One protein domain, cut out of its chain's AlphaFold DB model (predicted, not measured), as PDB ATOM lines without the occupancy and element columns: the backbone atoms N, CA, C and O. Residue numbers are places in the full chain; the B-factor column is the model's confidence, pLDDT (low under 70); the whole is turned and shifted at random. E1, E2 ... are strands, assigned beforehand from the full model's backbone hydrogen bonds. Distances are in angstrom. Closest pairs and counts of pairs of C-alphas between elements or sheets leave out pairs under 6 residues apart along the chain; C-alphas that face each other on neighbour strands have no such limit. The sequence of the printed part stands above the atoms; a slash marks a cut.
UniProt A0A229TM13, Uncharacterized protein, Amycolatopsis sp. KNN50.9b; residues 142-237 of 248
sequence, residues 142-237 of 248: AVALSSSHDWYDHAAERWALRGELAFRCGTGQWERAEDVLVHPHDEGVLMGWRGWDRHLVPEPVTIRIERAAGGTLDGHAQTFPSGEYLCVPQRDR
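AT A GLANCE: This is residues 142 to 237 of the 248 residues of an uncharacterized protein of Amycolatopsis sp. KNN50.9b (UniProt A0A229TM13). One strongly twisted sheet of ten strands is folded over on itself into two layers, a sandwich not fully closed, with the bent strands E3 and E4 passing from one layer to the other. One layer holds E5, E6, E8, E9, the first part of E3 and the last part of E4; the other holds E1, E2, E7, E10 and the remaining parts of E3 and E4. The printed part has 96 residues, with no named helix and E1 to E10 in that order along the chain: class all strand. The sheet is branched and its neighbour pairs are antiparallel. It is compact, with a radius of gyration of the C-alphas of 11.9 A, and rounded, spanning 32 by 25 by 25 A.

IN THESE COORDINATES: E3, residues 159 to 169, is 16.2 A long and bends by 126 degrees at residue 163. E4, residues 175 to 185, is 21.6 A long and bends by 105 degrees at residue 178. E10, residues 227 to 237, is 25.1 A long, bends by 65 degrees at residue 234 and ends at C-alpha 237 (-130.643, 42.253, -95.967). E1, residues 142 to 147, is 16.2 A long and begins at C-alpha 142 (-128.108, 47.274, -94.404). The shorter strands are E2, residues 152 to 155, E5, 188 to 192, E6, 199 to 201, E7, 205 to 209, E8, 213 to 217, and E9, 220 to 224.

HOW THE PARTS SIT: E3 has E4 on one side, with N 161 and O 180 2.8 A apart. On the other side the pairing is staggered: E8 pairs with residues 159 to 162, N 160 and O 216 at 2.9 A, and E7 with residues 165 to 169, N 208 and O 166 at 2.7 A. E3, E4, E5 and E6 form a meander, each strand the antiparallel neighbour of the one before; N 183 and O 190 are 2.9 A apart, N 189 and O 201 2.8 A. E8 and the edge strand E9 form a hairpin, with N 213 and O 224 at 2.9 A. E10 has E7 on one side, with N 207 and O 229 2.8 A apart, and E1 on the other side, with N 144 and O 232 2.9 A apart. E1 and the edge strand E2 form a hairpin, with N 145 and O 153 at 2.8 A. The closest C-alphas of E5 and E10, Gly 188 and Pro 233, are 5.2 A apart. E2 and E9 are apart.

THE WHOLE: The two C-alphas farthest apart, those of Arg 211 and Asp 236, are 32.7 A apart. The printed part has no cut. The link from E5 to E6 is short, and the other links are tight. Mean pLDDT of the printed part is 94.3; residue 196 alone is under 70.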
ATOM      1  N   ALA A 142    -127.376  46.157 -94.983       98.00
ATOM      2  CA  ALA A 142    -128.108  47.274 -94.404       98.00
ATOM      3  C   ALA A 142    -127.828  47.362 -92.898       98.00
ATOM      4  O   ALA A 142    -127.330  46.419 -92.282       98.00
ATOM      5  N   VAL A 143    -128.182  48.489 -92.289       98.19
ATOM      6  CA  VAL A 143    -128.212  48.641 -90.832       98.19
ATOM      7  C   VAL A 143    -129.661  48.768 -90.407       98.19
ATOM      8  O   VAL A 143    -130.335  49.718 -90.801       98.19
ATOM      9  N   ALA A 144    -130.144  47.819 -89.612       97.94
ATOM     10  CA  ALA A 144    -131.447  47.931 -88.978       97.94
ATOM     11  C   ALA A 144    -131.377  48.976 -87.861       97.94
ATOM     12  O   ALA A 144    -130.462  48.954 -87.039       97.94
ATOM     13  N   LEU A 145    -132.351  49.874 -87.843       97.88
ATOM     14  CA  LEU A 145    -132.479  50.963 -86.890       97.88
ATOM     15  C   LEU A 145    -133.760  50.741 -86.095       97.88
ATOM     16  O   LEU A 145    -134.842  50.670 -86.670       97.88
ATOM     17  N   SER A 146    -133.648  50.640 -84.778       97.38
ATOM     18  CA  SER A 146    -134.808  50.571 -83.884       97.38
ATOM     19  C   SER A 146    -134.690  51.646 -82.824       97.38
ATOM     20  O   SER A 146    -133.613  51.850 -82.273       97.38
ATOM     21  N   SER A 147    -135.777  52.364 -82.573       96.00
ATOM     22  CA  SER A 147    -135.823  53.391 -81.535       96.00
ATOM     23  C   SER A 147    -136.532  52.878 -80.287       96.00
ATOM     24  O   SER A 147    -137.363  51.978 -80.353       96.00
ATOM     25  N   SER A 148    -136.276  53.542 -79.167       90.00
ATOM     26  CA  SER A 148    -137.045  53.401 -77.918       90.00
ATOM     27  C   SER A 148    -138.550  53.718 -78.031       90.00
ATOM     28  O   SER A 148    -139.291  53.427 -77.098       90.00
ATOM     29  N   HIS A 149    -139.013  54.279 -79.154       86.12
ATOM     30  CA  HIS A 149    -140.429  54.560 -79.438       86.12
ATOM     31  C   HIS A 149    -141.081  53.491 -80.333       86.12
ATOM     32  O   HIS A 149    -142.056  53.780 -81.026       86.12
ATOM     33  N   ASP A 150    -140.496  52.293 -80.405       88.56
ATOM     34  CA  ASP A 150    -140.914  51.178 -81.270       88.56
ATOM     35  C   ASP A 150    -140.912  51.485 -82.779       88.56
ATOM     36  O   ASP A 150    -141.394  50.699 -83.596       88.56
ATOM     37  N   TRP A 151    -140.329  52.613 -83.193       92.38
ATOM     38  CA  TRP A 151    -140.086  52.874 -84.608       92.38
ATOM     39  C   TRP A 151    -138.936  52.027 -85.121       92.38
ATOM     40  O   TRP A 151    -137.900  51.899 -84.462       92.38
ATOM     41  N   TYR A 152    -139.124  51.499 -86.325       94.88
ATOM     42  CA  TYR A 152    -138.203  50.576 -86.956       94.88
ATOM     43  C   TYR A 152    -137.981  50.938 -88.418       94.88
ATOM     44  O   TYR A 152    -138.927  51.225 -89.153       94.88
ATOM     45  N   ASP A 153    -136.725  50.911 -88.841       97.12
ATOM     46  CA  ASP A 153    -136.327  51.234 -90.200       97.12
ATOM     47  C   ASP A 153    -134.984  50.599 -90.559       97.12
ATOM     48  O   ASP A 153    -134.398  49.855 -89.773       97.12
ATOM     49  N   HIS A 154    -134.488  50.891 -91.756       97.88
ATOM     50  CA  HIS A 154    -133.146  50.522 -92.176       97.88
ATOM     51  C   HIS A 154    -132.424  51.723 -92.787       97.88
ATOM     52  O   HIS A 154    -133.043  52.602 -93.379       97.88
ATOM     53  N   ALA A 155    -131.101  51.726 -92.677       97.31
ATOM     54  CA  ALA A 155    -130.227  52.471 -93.571       97.31
ATOM     55  C   ALA A 155    -129.638  51.480 -94.576       97.31
ATOM     56  O   ALA A 155    -128.984  50.517 -94.170       97.31
ATOM     57  N   ALA A 156    -129.880  51.687 -95.867       97.00
ATOM     58  CA  ALA A 156    -129.313  50.854 -96.928       97.00
ATOM     59  C   ALA A 156    -128.027  51.447 -97.525       97.00
ATOM     60  O   ALA A 156    -127.269  50.737 -98.179       97.00
ATOM     61  N   GLU A 157    -127.759  52.731 -97.289       95.50
ATOM     62  CA  GLU A 157    -126.545  53.413 -97.736       95.50
ATOM     63  C   GLU A 157    -125.883  54.194 -96.604       95.50
ATOM     64  O   GLU A 157    -124.665  54.111 -96.423       95.50
ATOM     65  N   ARG A 158    -126.658  54.995 -95.860       95.69
ATOM     66  CA  ARG A 158    -126.110  55.957 -94.901       95.69
ATOM     67  C   ARG A 158    -127.157  56.518 -93.946       95.69
ATOM     68  O   ARG A 158    -128.145  57.103 -94.378       95.69
ATOM     69  N   TRP A 159    -126.857  56.516 -92.654       97.62
ATOM     70  CA  TRP A 159    -127.543  57.341 -91.663       97.62
ATOM     71  C   TRP A 159    -126.573  58.376 -91.095       97.62
ATOM     72  O   TRP A 159    -125.500  58.030 -90.613       97.62
ATOM     73  N   ALA A 160    -126.922  59.653 -91.213       97.00
ATOM     74  CA  ALA A 160    -126.123  60.761 -90.706       97.00
ATOM     75  C   ALA A 160    -126.960  61.578 -89.724       97.00
ATOM     76  O   ALA A 160    -128.087  61.954 -90.048       97.00
ATOM     77  N   LEU A 161    -126.402  61.868 -88.558       97.38
ATOM     78  CA  LEU A 161    -127.011  62.656 -87.496       97.38
ATOM     79  C   LEU A 161    -126.109  63.827 -87.136       97.38
ATOM     80  O   LEU A 161    -124.889  63.683 -87.137       97.38
ATOM     81  N   ARG A 162    -126.735  64.943 -86.762       96.56
ATOM     82  CA  ARG A 162    -126.071  66.128 -86.226       96.56
ATOM     83  C   ARG A 162    -126.843  66.687 -85.036       96.56
ATOM     84  O   ARG A 162    -128.037  66.981 -85.154       96.56
ATOM     85  N   GLY A 163    -126.164  66.867 -83.910       95.75
ATOM     86  CA  GLY A 163    -126.749  67.393 -82.678       95.75
ATOM     87  C   GLY A 163    -125.961  66.997 -81.433       95.75
ATOM     88  O   GLY A 163    -124.795  66.642 -81.509       95.75
ATOM     89  N   GLU A 164    -126.605  67.041 -80.273       96.81
ATOM     90  CA  GLU A 164    -126.021  66.542 -79.024       96.81
ATOM     91  C   GLU A 164    -126.190  65.014 -78.970       96.81
ATOM     92  O   GLU A 164    -127.285  64.512 -78.691       96.81
ATOM     93  N   LEU A 165    -125.121  64.277 -79.297       97.44
ATOM     94  CA  LEU A 165    -125.148  62.824 -79.464       97.44
ATOM     95  C   LEU A 165    -124.204  62.127 -78.479       97.44
ATOM     96  O   LEU A 165    -123.138  62.630 -78.109       97.44
ATOM     97  N   ALA A 166    -124.571  60.907 -78.112       97.19
ATOM     98  CA  ALA A 166    -123.662  59.949 -77.510       97.19
ATOM     99  C   ALA A 166    -123.826  58.593 -78.193       97.19
ATOM    100  O   ALA A 166    -124.907  58.265 -78.672       97.19
ATOM    101  N   PHE A 167    -122.781  57.779 -78.245       96.75
ATOM    102  CA  PHE A 167    -122.885  56.418 -78.761       96.75
ATOM    103  C   PHE A 167    -122.049  55.450 -77.925       96.75
ATOM    104  O   PHE A 167    -121.130  55.853 -77.213       96.75
ATOM    105  N   ARG A 168    -122.391  54.165 -77.998       95.56
ATOM    106  CA  ARG A 168    -121.592  53.061 -77.459       95.56
ATOM    107  C   ARG A 168    -121.640  51.877 -78.414       95.56
ATOM    108  O   ARG A 168    -122.681  51.603 -79.018       95.56
ATOM    109  N   CYS A 169    -120.537  51.150 -78.493       93.19
ATOM    110  CA  CYS A 169    -120.447  49.883 -79.210       93.19
ATOM    111  C   CYS A 169    -120.536  48.742 -78.191       93.19
ATOM    112  O   CYS A 169    -119.779  48.737 -77.214       93.19
ATOM    113  N   GLY A 170    -121.480  47.815 -78.373       87.75
ATOM    114  CA  GLY A 170    -121.683  46.703 -77.442       87.75
ATOM    115  C   GLY A 170    -121.881  47.161 -75.987       87.75
ATOM    116  O   GLY A 170    -122.744  47.988 -75.687       87.75
ATOM    117  N   THR A 171    -121.066  46.623 -75.074       86.31
ATOM    118  CA  THR A 171    -121.062  46.970 -73.633       86.31
ATOM    119  C   THR A 171    -120.027  48.040 -73.262       86.31
ATOM    120  O   THR A 171    -119.762  48.271 -72.081       86.31
ATOM    121  N   GLY A 172    -119.435  48.692 -74.266       90.88
ATOM    122  CA  GLY A 172    -118.430  49.730 -74.085       90.88
ATOM    123  C   GLY A 172    -118.945  50.988 -73.378       90.88
ATOM    124  O   GLY A 172    -120.132  51.151 -73.083       90.88
ATOM    125  N   GLN A 173    -118.014  51.903 -73.112       93.75
ATOM    126  CA  GLN A 173    -118.320  53.206 -72.525       93.75
ATOM    127  C   GLN A 173    -119.033  54.114 -73.532       93.75
ATOM    128  O   GLN A 173    -118.847  53.993 -74.742       93.75
ATOM    129  N   TRP A 174    -119.835  55.046 -73.015       95.94
ATOM    130  CA  TRP A 174    -120.454  56.081 -73.835       95.94
ATOM    131  C   TRP A 174    -119.422  57.120 -74.269       95.94
ATOM    132  O   TRP A 174    -118.742  57.722 -73.438       95.94
ATOM    133  N   GLU A 175    -119.373  57.388 -75.567       95.25
ATOM    134  CA  GLU A 175    -118.604  58.472 -76.165       95.25
ATOM    135  C   GLU A 175    -119.542  59.577 -76.647       95.25
ATOM    136  O   GLU A 175    -120.620  59.303 -77.169       95.25
ATOM    137  N   ARG A 176    -119.137  60.837 -76.474       95.88
ATOM    138  CA  ARG A 176    -119.887  61.994 -76.977       95.88
ATOM    139  C   ARG A 176    -119.459  62.336 -78.399       95.88
ATOM    140  O   ARG A 176    -118.280  62.222 -78.731       95.88
ATOM    141  N   ALA A 177    -120.411  62.801 -79.197       94.88
ATOM    142  CA  ALA A 177    -120.195  63.259 -80.561       94.88
ATOM    143  C   ALA A 177    -121.169  64.393 -80.909       94.88
ATOM    144  O   ALA A 177    -122.238  64.511 -80.310       94.88
ATOM    145  N   GLU A 178    -120.800  65.212 -81.891       94.75
ATOM    146  CA  GLU A 178    -121.696  66.232 -82.462       94.75
ATOM    147  C   GLU A 178    -122.266  65.806 -83.819       94.75
ATOM    148  O   GLU A 178    -123.382  66.171 -84.185       94.75
ATOM    149  N   ASP A 179    -121.511  64.977 -84.535       95.31
ATOM    150  CA  ASP A 179    -121.893  64.372 -85.797       95.31
ATOM    151  C   ASP A 179    -121.633  62.869 -85.702       95.31
ATOM    152  O   ASP A 179    -120.568  62.441 -85.254       95.31
ATOM    153  N   VAL A 180    -122.602  62.061 -86.124       96.50
ATOM    154  CA  VAL A 180    -122.443  60.609 -86.237       96.50
ATOM    155  C   VAL A 180    -122.863  60.178 -87.626       96.50
ATOM    156  O   VAL A 180    -123.938  60.526 -88.116       96.50
ATOM    157  N   LEU A 181    -122.006  59.387 -88.253       96.44
ATOM    158  CA  LEU A 181    -122.216  58.801 -89.557       96.44
ATOM    159  C   LEU A 181    -122.176  57.282 -89.439       96.44
ATOM    160  O   LEU A 181    -121.237  56.739 -88.870       96.44
ATOM    161  N   VAL A 182    -123.175  56.609 -89.996       96.69
ATOM    162  CA  VAL A 182    -123.362  55.158 -89.960       96.69
ATOM    163  C   VAL A 182    -123.555  54.673 -91.391       96.69
ATOM    164  O   VAL A 182    -124.479  55.110 -92.078       96.69
ATOM    165  N   HIS A 183    -122.702  53.761 -91.840       96.19
ATOM    166  CA  HIS A 183    -122.774  53.139 -93.158       96.19
ATOM    167  C   HIS A 183    -122.847  51.613 -93.028       96.19
ATOM    168  O   HIS A 183    -122.052  51.040 -92.277       96.19
ATOM    169  N   PRO A 184    -123.749  50.935 -93.758       96.69
ATOM    170  CA  PRO A 184    -123.711  49.482 -93.870       96.69
ATOM    171  C   PRO A 184    -122.396  49.004 -94.488       96.69
ATOM    172  O   PRO A 184    -121.870  49.630 -95.409       96.69
ATOM    173  N   HIS A 185    -121.877  47.886 -93.989       95.19
ATOM    174  CA  HIS A 185    -120.700  47.214 -94.527       95.19
ATOM    175  C   HIS A 185    -120.873  45.697 -94.405       95.19
ATOM    176  O   HIS A 185    -121.525  45.216 -93.478       95.19
ATOM    177  N   ASP A 186    -120.246  44.930 -95.294       91.81
ATOM    178  CA  ASP A 186    -120.378  43.465 -95.310       91.81
ATOM    179  C   ASP A 186    -119.851  42.807 -94.029       91.81
ATOM    180  O   ASP A 186    -120.245  41.703 -93.666       91.81
ATOM    181  N   GLU A 187    -118.983  43.497 -93.296       92.69
ATOM    182  CA  GLU A 187    -118.399  43.003 -92.047       92.69
ATOM    183  C   GLU A 187    -119.014  43.628 -90.785       92.69
ATOM    184  O   GLU A 187    -118.701  43.178 -89.683       92.69
ATOM    185  N   GLY A 188    -119.910  44.615 -90.914       92.94
ATOM    186  CA  GLY A 188    -120.464  45.345 -89.772       92.94
ATOM    187  C   GLY A 188    -121.038  46.713 -90.140       92.94
ATOM    188  O   GLY A 188    -121.760  46.871 -91.122       92.94
ATOM    189  N   VAL A 189    -120.715  47.718 -89.335       94.06
ATOM    190  CA  VAL A 189    -121.071  49.122 -89.551       94.06
ATOM    191  C   VAL A 189    -119.796  49.946 -89.677       94.06
ATOM    192  O   VAL A 189    -118.945  49.900 -88.796       94.06
ATOM    193  N   LEU A 190    -119.663  50.741 -90.737       95.12
ATOM    194  CA  LEU A 190    -118.639  51.781 -90.809       95.12
ATOM    195  C   LEU A 190    -119.172  53.048 -90.133       95.12
ATOM    196  O   LEU A 190    -120.098  53.685 -90.638       95.12
ATOM    197  N   MET A 191    -118.587  53.404 -88.992       95.06
ATOM    198  CA  MET A 191    -118.971  54.569 -88.200       95.06
ATOM    199  C   MET A 191    -117.941  55.691 -88.268       95.06
ATOM    200  O   MET A 191    -116.749  55.428 -88.169       95.06
ATOM    201  N   GLY A 192    -118.390  56.943 -88.357       93.94
ATOM    202  CA  GLY A 192    -117.539  58.126 -88.198       93.94
ATOM    203  C   GLY A 192    -118.146  59.124 -87.214       93.94
ATOM    204  O   GLY A 192    -119.343  59.396 -87.290       93.94
ATOM    205  N   TRP A 193    -117.340  59.640 -86.280       90.88
ATOM    206  CA  TRP A 193    -117.791  60.587 -85.238       90.88
ATOM    207  C   TRP A 193    -116.729  61.602 -84.768       90.88
ATOM    208  O   TRP A 193    -117.018  62.469 -83.947       90.88
ATOM    209  N   ARG A 194    -115.490  61.518 -85.277       78.38
ATOM    210  CA  ARG A 194    -114.382  62.449 -84.985       78.38
ATOM    211  C   ARG A 194    -113.788  62.988 -86.287       78.38
ATOM    212  O   ARG A 194    -112.669  62.663 -86.665       78.38
ATOM    213  N   GLY A 195    -114.561  63.793 -87.010       72.25
ATOM    214  CA  GLY A 195    -114.140  64.306 -88.314       72.25
ATOM    215  C   GLY A 195    -114.176  63.226 -89.401       72.25
ATOM    216  O   GLY A 195    -115.245  62.697 -89.697       72.25
ATOM    217  N   TRP A 196    -113.030  62.934 -90.025       67.06
ATOM    218  CA  TRP A 196    -112.945  62.073 -91.219       67.06
ATOM    219  C   TRP A 196    -112.665  60.595 -90.926       67.06
ATOM    220  O   TRP A 196    -112.790  59.772 -91.836       67.06
ATOM    221  N   ASP A 197    -112.308  60.253 -89.687       80.69
ATOM    222  CA  ASP A 197    -111.963  58.882 -89.320       80.69
ATOM    223  C   ASP A 197    -113.200  57.979 -89.341       80.69
ATOM    224  O   ASP A 197    -114.262  58.316 -88.803       80.69
ATOM    225  N   ARG A 198    -113.056  56.822 -89.995       87.06
ATOM    226  CA  ARG A 198    -114.087  55.784 -90.080       87.06
ATOM    227  C   ARG A 198    -113.587  54.517 -89.408       87.06
ATOM    228  O   ARG A 198    -112.505  54.030 -89.726       87.06
ATOM    229  N   HIS A 199    -114.408  53.960 -88.535       92.06
ATOM    230  CA  HIS A 199    -114.117  52.746 -87.791       92.06
ATOM    231  C   HIS A 199    -115.114  51.659 -88.171       92.06
ATOM    232  O   HIS A 199    -116.322  51.895 -88.191       92.06
ATOM    233  N   LEU A 200    -114.606  50.464 -88.464       94.75
ATOM    234  CA  LEU A 200    -115.441  49.287 -88.657       94.75
ATOM    235  C   LEU A 200    -115.851  48.729 -87.292       94.75
ATOM    236  O   LEU A 200    -115.000  48.362 -86.483       94.75
ATOM    237  N   VAL A 201    -117.156  48.653 -87.057       93.50
ATOM    238  CA  VAL A 201    -117.761  48.135 -85.830       93.50
ATOM    239  C   VAL A 201    -118.598  46.901 -86.186       93.50
ATOM    240  O   VAL A 201    -119.651  47.043 -86.808       93.50
ATOM    241  N   PRO A 202    -118.150  45.680 -85.841       91.50
ATOM    242  CA  PRO A 202    -118.888  44.455 -86.163       91.50
ATOM    243  C   PRO A 202    -120.106  44.230 -85.251       91.50
ATOM    244  O   PRO A 202    -121.010  43.474 -85.599       91.50
ATOM    245  N   GLU A 203    -120.131  44.875 -84.086       91.75
ATOM    246  CA  GLU A 203    -121.174  44.725 -83.070       91.75
ATOM    247  C   GLU A 203    -122.305  45.755 -83.229       91.75
ATOM    248  O   GLU A 203    -122.115  46.800 -83.857       91.75
ATOM    249  N   PRO A 204    -123.487  45.508 -82.631       95.38
ATOM    250  CA  PRO A 204    -124.527  46.519 -82.539       95.38
ATOM    251  C   PRO A 204    -124.050  47.792 -81.835       95.38
ATOM    252  O   PRO A 204    -123.306  47.756 -80.849       95.38
ATOM    253  N   VAL A 205    -124.552  48.925 -82.315       96.38
ATOM    254  CA  VAL A 205    -124.220  50.251 -81.791       96.38
ATOM    255  C   VAL A 205    -125.479  50.888 -81.246       96.38
ATOM    256  O   VAL A 205    -126.496  50.950 -81.930       96.38
ATOM    257  N   THR A 206    -125.420  51.390 -80.018       97.75
ATOM    258  CA  THR A 206    -126.482  52.254 -79.493       97.75
ATOM    259  C   THR A 206    -126.071  53.703 -79.691       97.75
ATOM    260  O   THR A 206    -125.010  54.102 -79.216       97.75
ATOM    261  N   ILE A 207    -126.910  54.491 -80.353       97.69
ATOM    262  CA  ILE A 207    -126.780  55.943 -80.455       97.69
ATOM    263  C   ILE A 207    -127.887  56.566 -79.614       97.69
ATOM    264  O   ILE A 207    -129.063  56.250 -79.780       97.69
ATOM    265  N   ARG A 208    -127.516  57.459 -78.706       98.19
ATOM    266  CA  ARG A 208    -128.429  58.268 -77.912       98.19
ATOM    267  C   ARG A 208    -128.452  59.684 -78.462       98.19
ATOM    268  O   ARG A 208    -127.417  60.335 -78.586       98.19
ATOM    269  N   ILE A 209    -129.654  60.144 -78.769       97.81
ATOM    270  CA  ILE A 209    -129.949  61.507 -79.190       97.81
ATOM    271  C   ILE A 209    -130.476  62.250 -77.959       97.81
ATOM    272  O   ILE A 209    -131.570  61.940 -77.486       97.81
ATOM    273  N   GLU A 210    -129.714  63.201 -77.414       97.19
ATOM    274  CA  GLU A 210    -130.093  63.907 -76.174       97.19
ATOM    275  C   GLU A 210    -131.245  64.894 -76.413       97.19
ATOM    276  O   GLU A 210    -132.148  65.057 -75.592       97.19
ATOM    277  N   ARG A 211    -131.233  65.539 -77.582       95.94
ATOM    278  CA  ARG A 211    -132.251  66.478 -78.062       95.94
ATOM    279  C   ARG A 211    -132.547  66.187 -79.517       95.94
ATOM    280  O   ARG A 211    -131.646  65.759 -80.229       95.94
ATOM    281  N   ALA A 212    -133.778  66.459 -79.951       95.88
ATOM    282  CA  ALA A 212    -134.196  66.233 -81.332       95.88
ATOM    283  C   ALA A 212    -133.123  66.720 -82.323       95.88
ATOM    284  O   ALA A 212    -132.746  67.894 -82.317       95.88
ATOM    285  N   ALA A 213    -132.612  65.794 -83.130       96.81
ATOM    286  CA  ALA A 213    -131.454  66.008 -83.986       96.81
ATOM    287  C   ALA A 213    -131.877  66.079 -85.451       96.81
ATOM    288  O   ALA A 213    -132.777  65.361 -85.900       96.81
ATOM    289  N   GLY A 214    -131.209  66.940 -86.213       97.38
ATOM    290  CA  GLY A 214    -131.309  66.919 -87.666       97.38
ATOM    291  C   GLY A 214    -130.458  65.783 -88.223       97.38
ATOM    292  O   GLY A 214    -129.399  65.463 -87.687       97.38
ATOM    293  N   GLY A 215    -130.896  65.176 -89.317       97.12
ATOM    294  CA  GLY A 215    -130.102  64.150 -89.971       97.12
ATOM    295  C   GLY A 215    -130.609  63.788 -91.352       97.12
ATOM    296  O   GLY A 215    -131.599  64.331 -91.842       97.12
ATOM    297  N   THR A 216    -129.925  62.837 -91.977       97.25
ATOM    298  CA  THR A 216    -130.355  62.222 -93.231       97.25
ATOM    299  C   THR A 216    -130.369  60.714 -93.090       97.25
ATOM    300  O   THR A 216    -129.398  60.149 -92.589       97.25
ATOM    301  N   LEU A 217    -131.410  60.064 -93.597       96.81
ATOM    302  CA  LEU A 217    -131.446  58.615 -93.777       96.81
ATOM    303  C   LEU A 217    -131.498  58.319 -95.271       96.81
ATOM    304  O   LEU A 217    -132.443  58.726 -95.945       96.81
ATOM    305  N   ASP A 218    -130.450  57.684 -95.786       96.31
ATOM    306  CA  ASP A 218    -130.240  57.395 -97.206       96.31
ATOM    307  C   ASP A 218    -130.435  58.644 -98.088       96.31
ATOM    308  O   ASP A 218    -131.094  58.632 -99.124       96.31
ATOM    309  N   GLY A 219    -129.893  59.774 -97.611       92.25
ATOM    310  CA  GLY A 219    -129.962  61.084 -98.268       92.25
ATOM    311  C   GLY A 219    -131.251  61.876 -98.017       92.25
ATOM    312  O   GLY A 219    -131.285  63.069 -98.313       92.25
ATOM    313  N   HIS A 220    -132.283  61.273 -97.422       93.75
ATOM    314  CA  HIS A 220    -133.528  61.967 -97.093       93.75
ATOM    315  C   HIS A 220    -133.425  62.700 -95.751       93.75
ATOM    316  O   HIS A 220    -133.251  62.068 -94.705       93.75
ATOM    317  N   ALA A 221    -133.520  64.031 -95.786       95.50
ATOM    318  CA  ALA A 221    -133.434  64.884 -94.605       95.50
ATOM    319  C   ALA A 221    -134.689  64.778 -93.729       95.50
ATOM    320  O   ALA A 221    -135.806  64.841 -94.234       95.50
ATOM    321  N   GLN A 222    -134.495  64.652 -92.416       95.25
ATOM    322  CA  GLN A 222    -135.576  64.593 -91.431       95.25
ATOM    323  C   GLN A 222    -135.069  64.909 -90.017       95.25
ATOM    324  O   GLN A 222    -133.863  64.996 -89.774       95.25
ATOM    325  N   THR A 223    -136.004  65.072 -89.083       96.00
ATOM    326  CA  THR A 223    -135.712  65.244 -87.657       96.00
ATOM    327  C   THR A 223    -135.926  63.928 -86.921       96.00
ATOM    328  O   THR A 223    -136.979  63.307 -87.049       96.00
ATOM    329  N   PHE A 224    -134.941  63.530 -86.123       96.00
ATOM    330  CA  PHE A 224    -134.992  62.351 -85.267       96.00
ATOM    331  C   PHE A 224    -135.278  62.792 -83.829       96.00
ATOM    332  O   PHE A 224    -134.535  63.626 -83.302       96.00
ATOM    333  N   PRO A 225    -136.335  62.279 -83.176       96.06
ATOM    334  CA  PRO A 225    -136.600  62.586 -81.776       96.06
ATOM    335  C   PRO A 225    -135.460  62.158 -80.856       96.06
ATOM    336  O   PRO A 225    -134.703  61.236 -81.166       96.06
ATOM    337  N   SER A 226    -135.385  62.803 -79.694       97.19
ATOM    338  CA  SER A 226    -134.519  62.361 -78.604       97.19
ATOM    339  C   SER A 226    -134.849  60.931 -78.186       97.19
ATOM    340  O   SER A 226    -136.016  60.546 -78.195       97.19
ATOM    341  N   GLY A 227    -133.843  60.170 -77.776       97.31
ATOM    342  CA  GLY A 227    -133.996  58.787 -77.335       97.31
ATOM    343  C   GLY A 227    -132.828  57.909 -77.763       97.31
ATOM    344  O   GLY A 227    -131.881  58.365 -78.406       97.31
ATOM    345  N   GLU A 228    -132.899  56.636 -77.388       97.62
ATOM    346  CA  GLU A 228    -131.932  55.631 -77.826       97.62
ATOM    347  C   GLU A 228    -132.373  54.973 -79.132       97.62
ATOM    348  O   GLU A 228    -133.557  54.673 -79.331       97.62
ATOM    349  N   TYR A 229    -131.385  54.747 -79.992       98.06
ATOM    350  CA  TYR A 229    -131.489  54.088 -81.280       98.06
ATOM    351  C   TYR A 229    -130.458  52.967 -81.337       98.06
ATOM    352  O   TYR A 229    -129.254  53.206 -81.239       98.06
ATOM    353  N   LEU A 230    -130.926  51.740 -81.513       97.69
ATOM    354  CA  LEU A 230    -130.075  50.584 -81.731       97.69
ATOM    355  C   LEU A 230    -129.862  50.380 -83.233       97.69
ATOM    356  O   LEU A 230    -130.823  50.242 -83.993       97.69
ATOM    357  N   CYS A 231    -128.593  50.325 -83.620       97.25
ATOM    358  CA  CYS A 231    -128.102  50.023 -84.955       97.25
ATOM    359  C   CYS A 231    -127.588  48.588 -84.980       97.25
ATOM    360  O   CYS A 231    -126.641  48.266 -84.262       97.25
ATOM    361  N   VAL A 232    -128.170  47.738 -85.819       97.31
ATOM    362  CA  VAL A 232    -127.749  46.340 -85.964       97.31
ATOM    363  C   VAL A 232    -127.304  46.091 -87.406       97.31
ATOM    364  O   VAL A 232    -128.127  46.248 -88.313       97.31
ATOM    365  N   PRO A 233    -126.038  45.706 -87.655       96.44
ATOM    366  CA  PRO A 233    -125.586  45.369 -89.001       96.44
ATOM    367  C   PRO A 233    -126.272  44.101 -89.525       96.44
ATOM    368  O   PRO A 233    -126.453  43.125 -88.796       96.44
ATOM    369  N   GLN A 234    -126.639  44.102 -90.807       96.06
ATOM    370  CA  GLN A 234    -127.284  42.983 -91.492       96.06
ATOM    371  C   GLN A 234    -126.678  42.805 -92.888       96.06
ATOM    372  O   GLN A 234    -126.948  43.602 -93.779       96.06
ATOM    373  N   ARG A 235    -125.872  41.753 -93.077       92.56
ATOM    374  CA  ARG A 235    -125.032  41.546 -94.276       92.56
ATOM    375  C   ARG A 235    -125.824  41.275 -95.558       92.56
ATOM    376  O   ARG A 235    -125.552  41.876 -96.585       92.56
ATOM    377  N   ASP A 236    -126.855  40.439 -95.468       92.69
ATOM    378  CA  ASP A 236    -127.646  39.992 -96.624       92.69
ATOM    379  C   ASP A 236    -129.102  40.436 -96.478       92.69
ATOM    380  O   ASP A 236    -130.034  39.622 -96.402       92.69
ATOM    381  N   ARG A 237    -129.313  41.749 -96.322       94.81
ATOM    382  CA  ARG A 237    -130.643  42.253 -95.967       94.81
ATOM    383  C   ARG A 237    -131.559  42.416 -97.173       94.81
ATOM    384  O   ARG A 237    -132.753  42.144 -97.064       94.81
TER     385      ARG A 237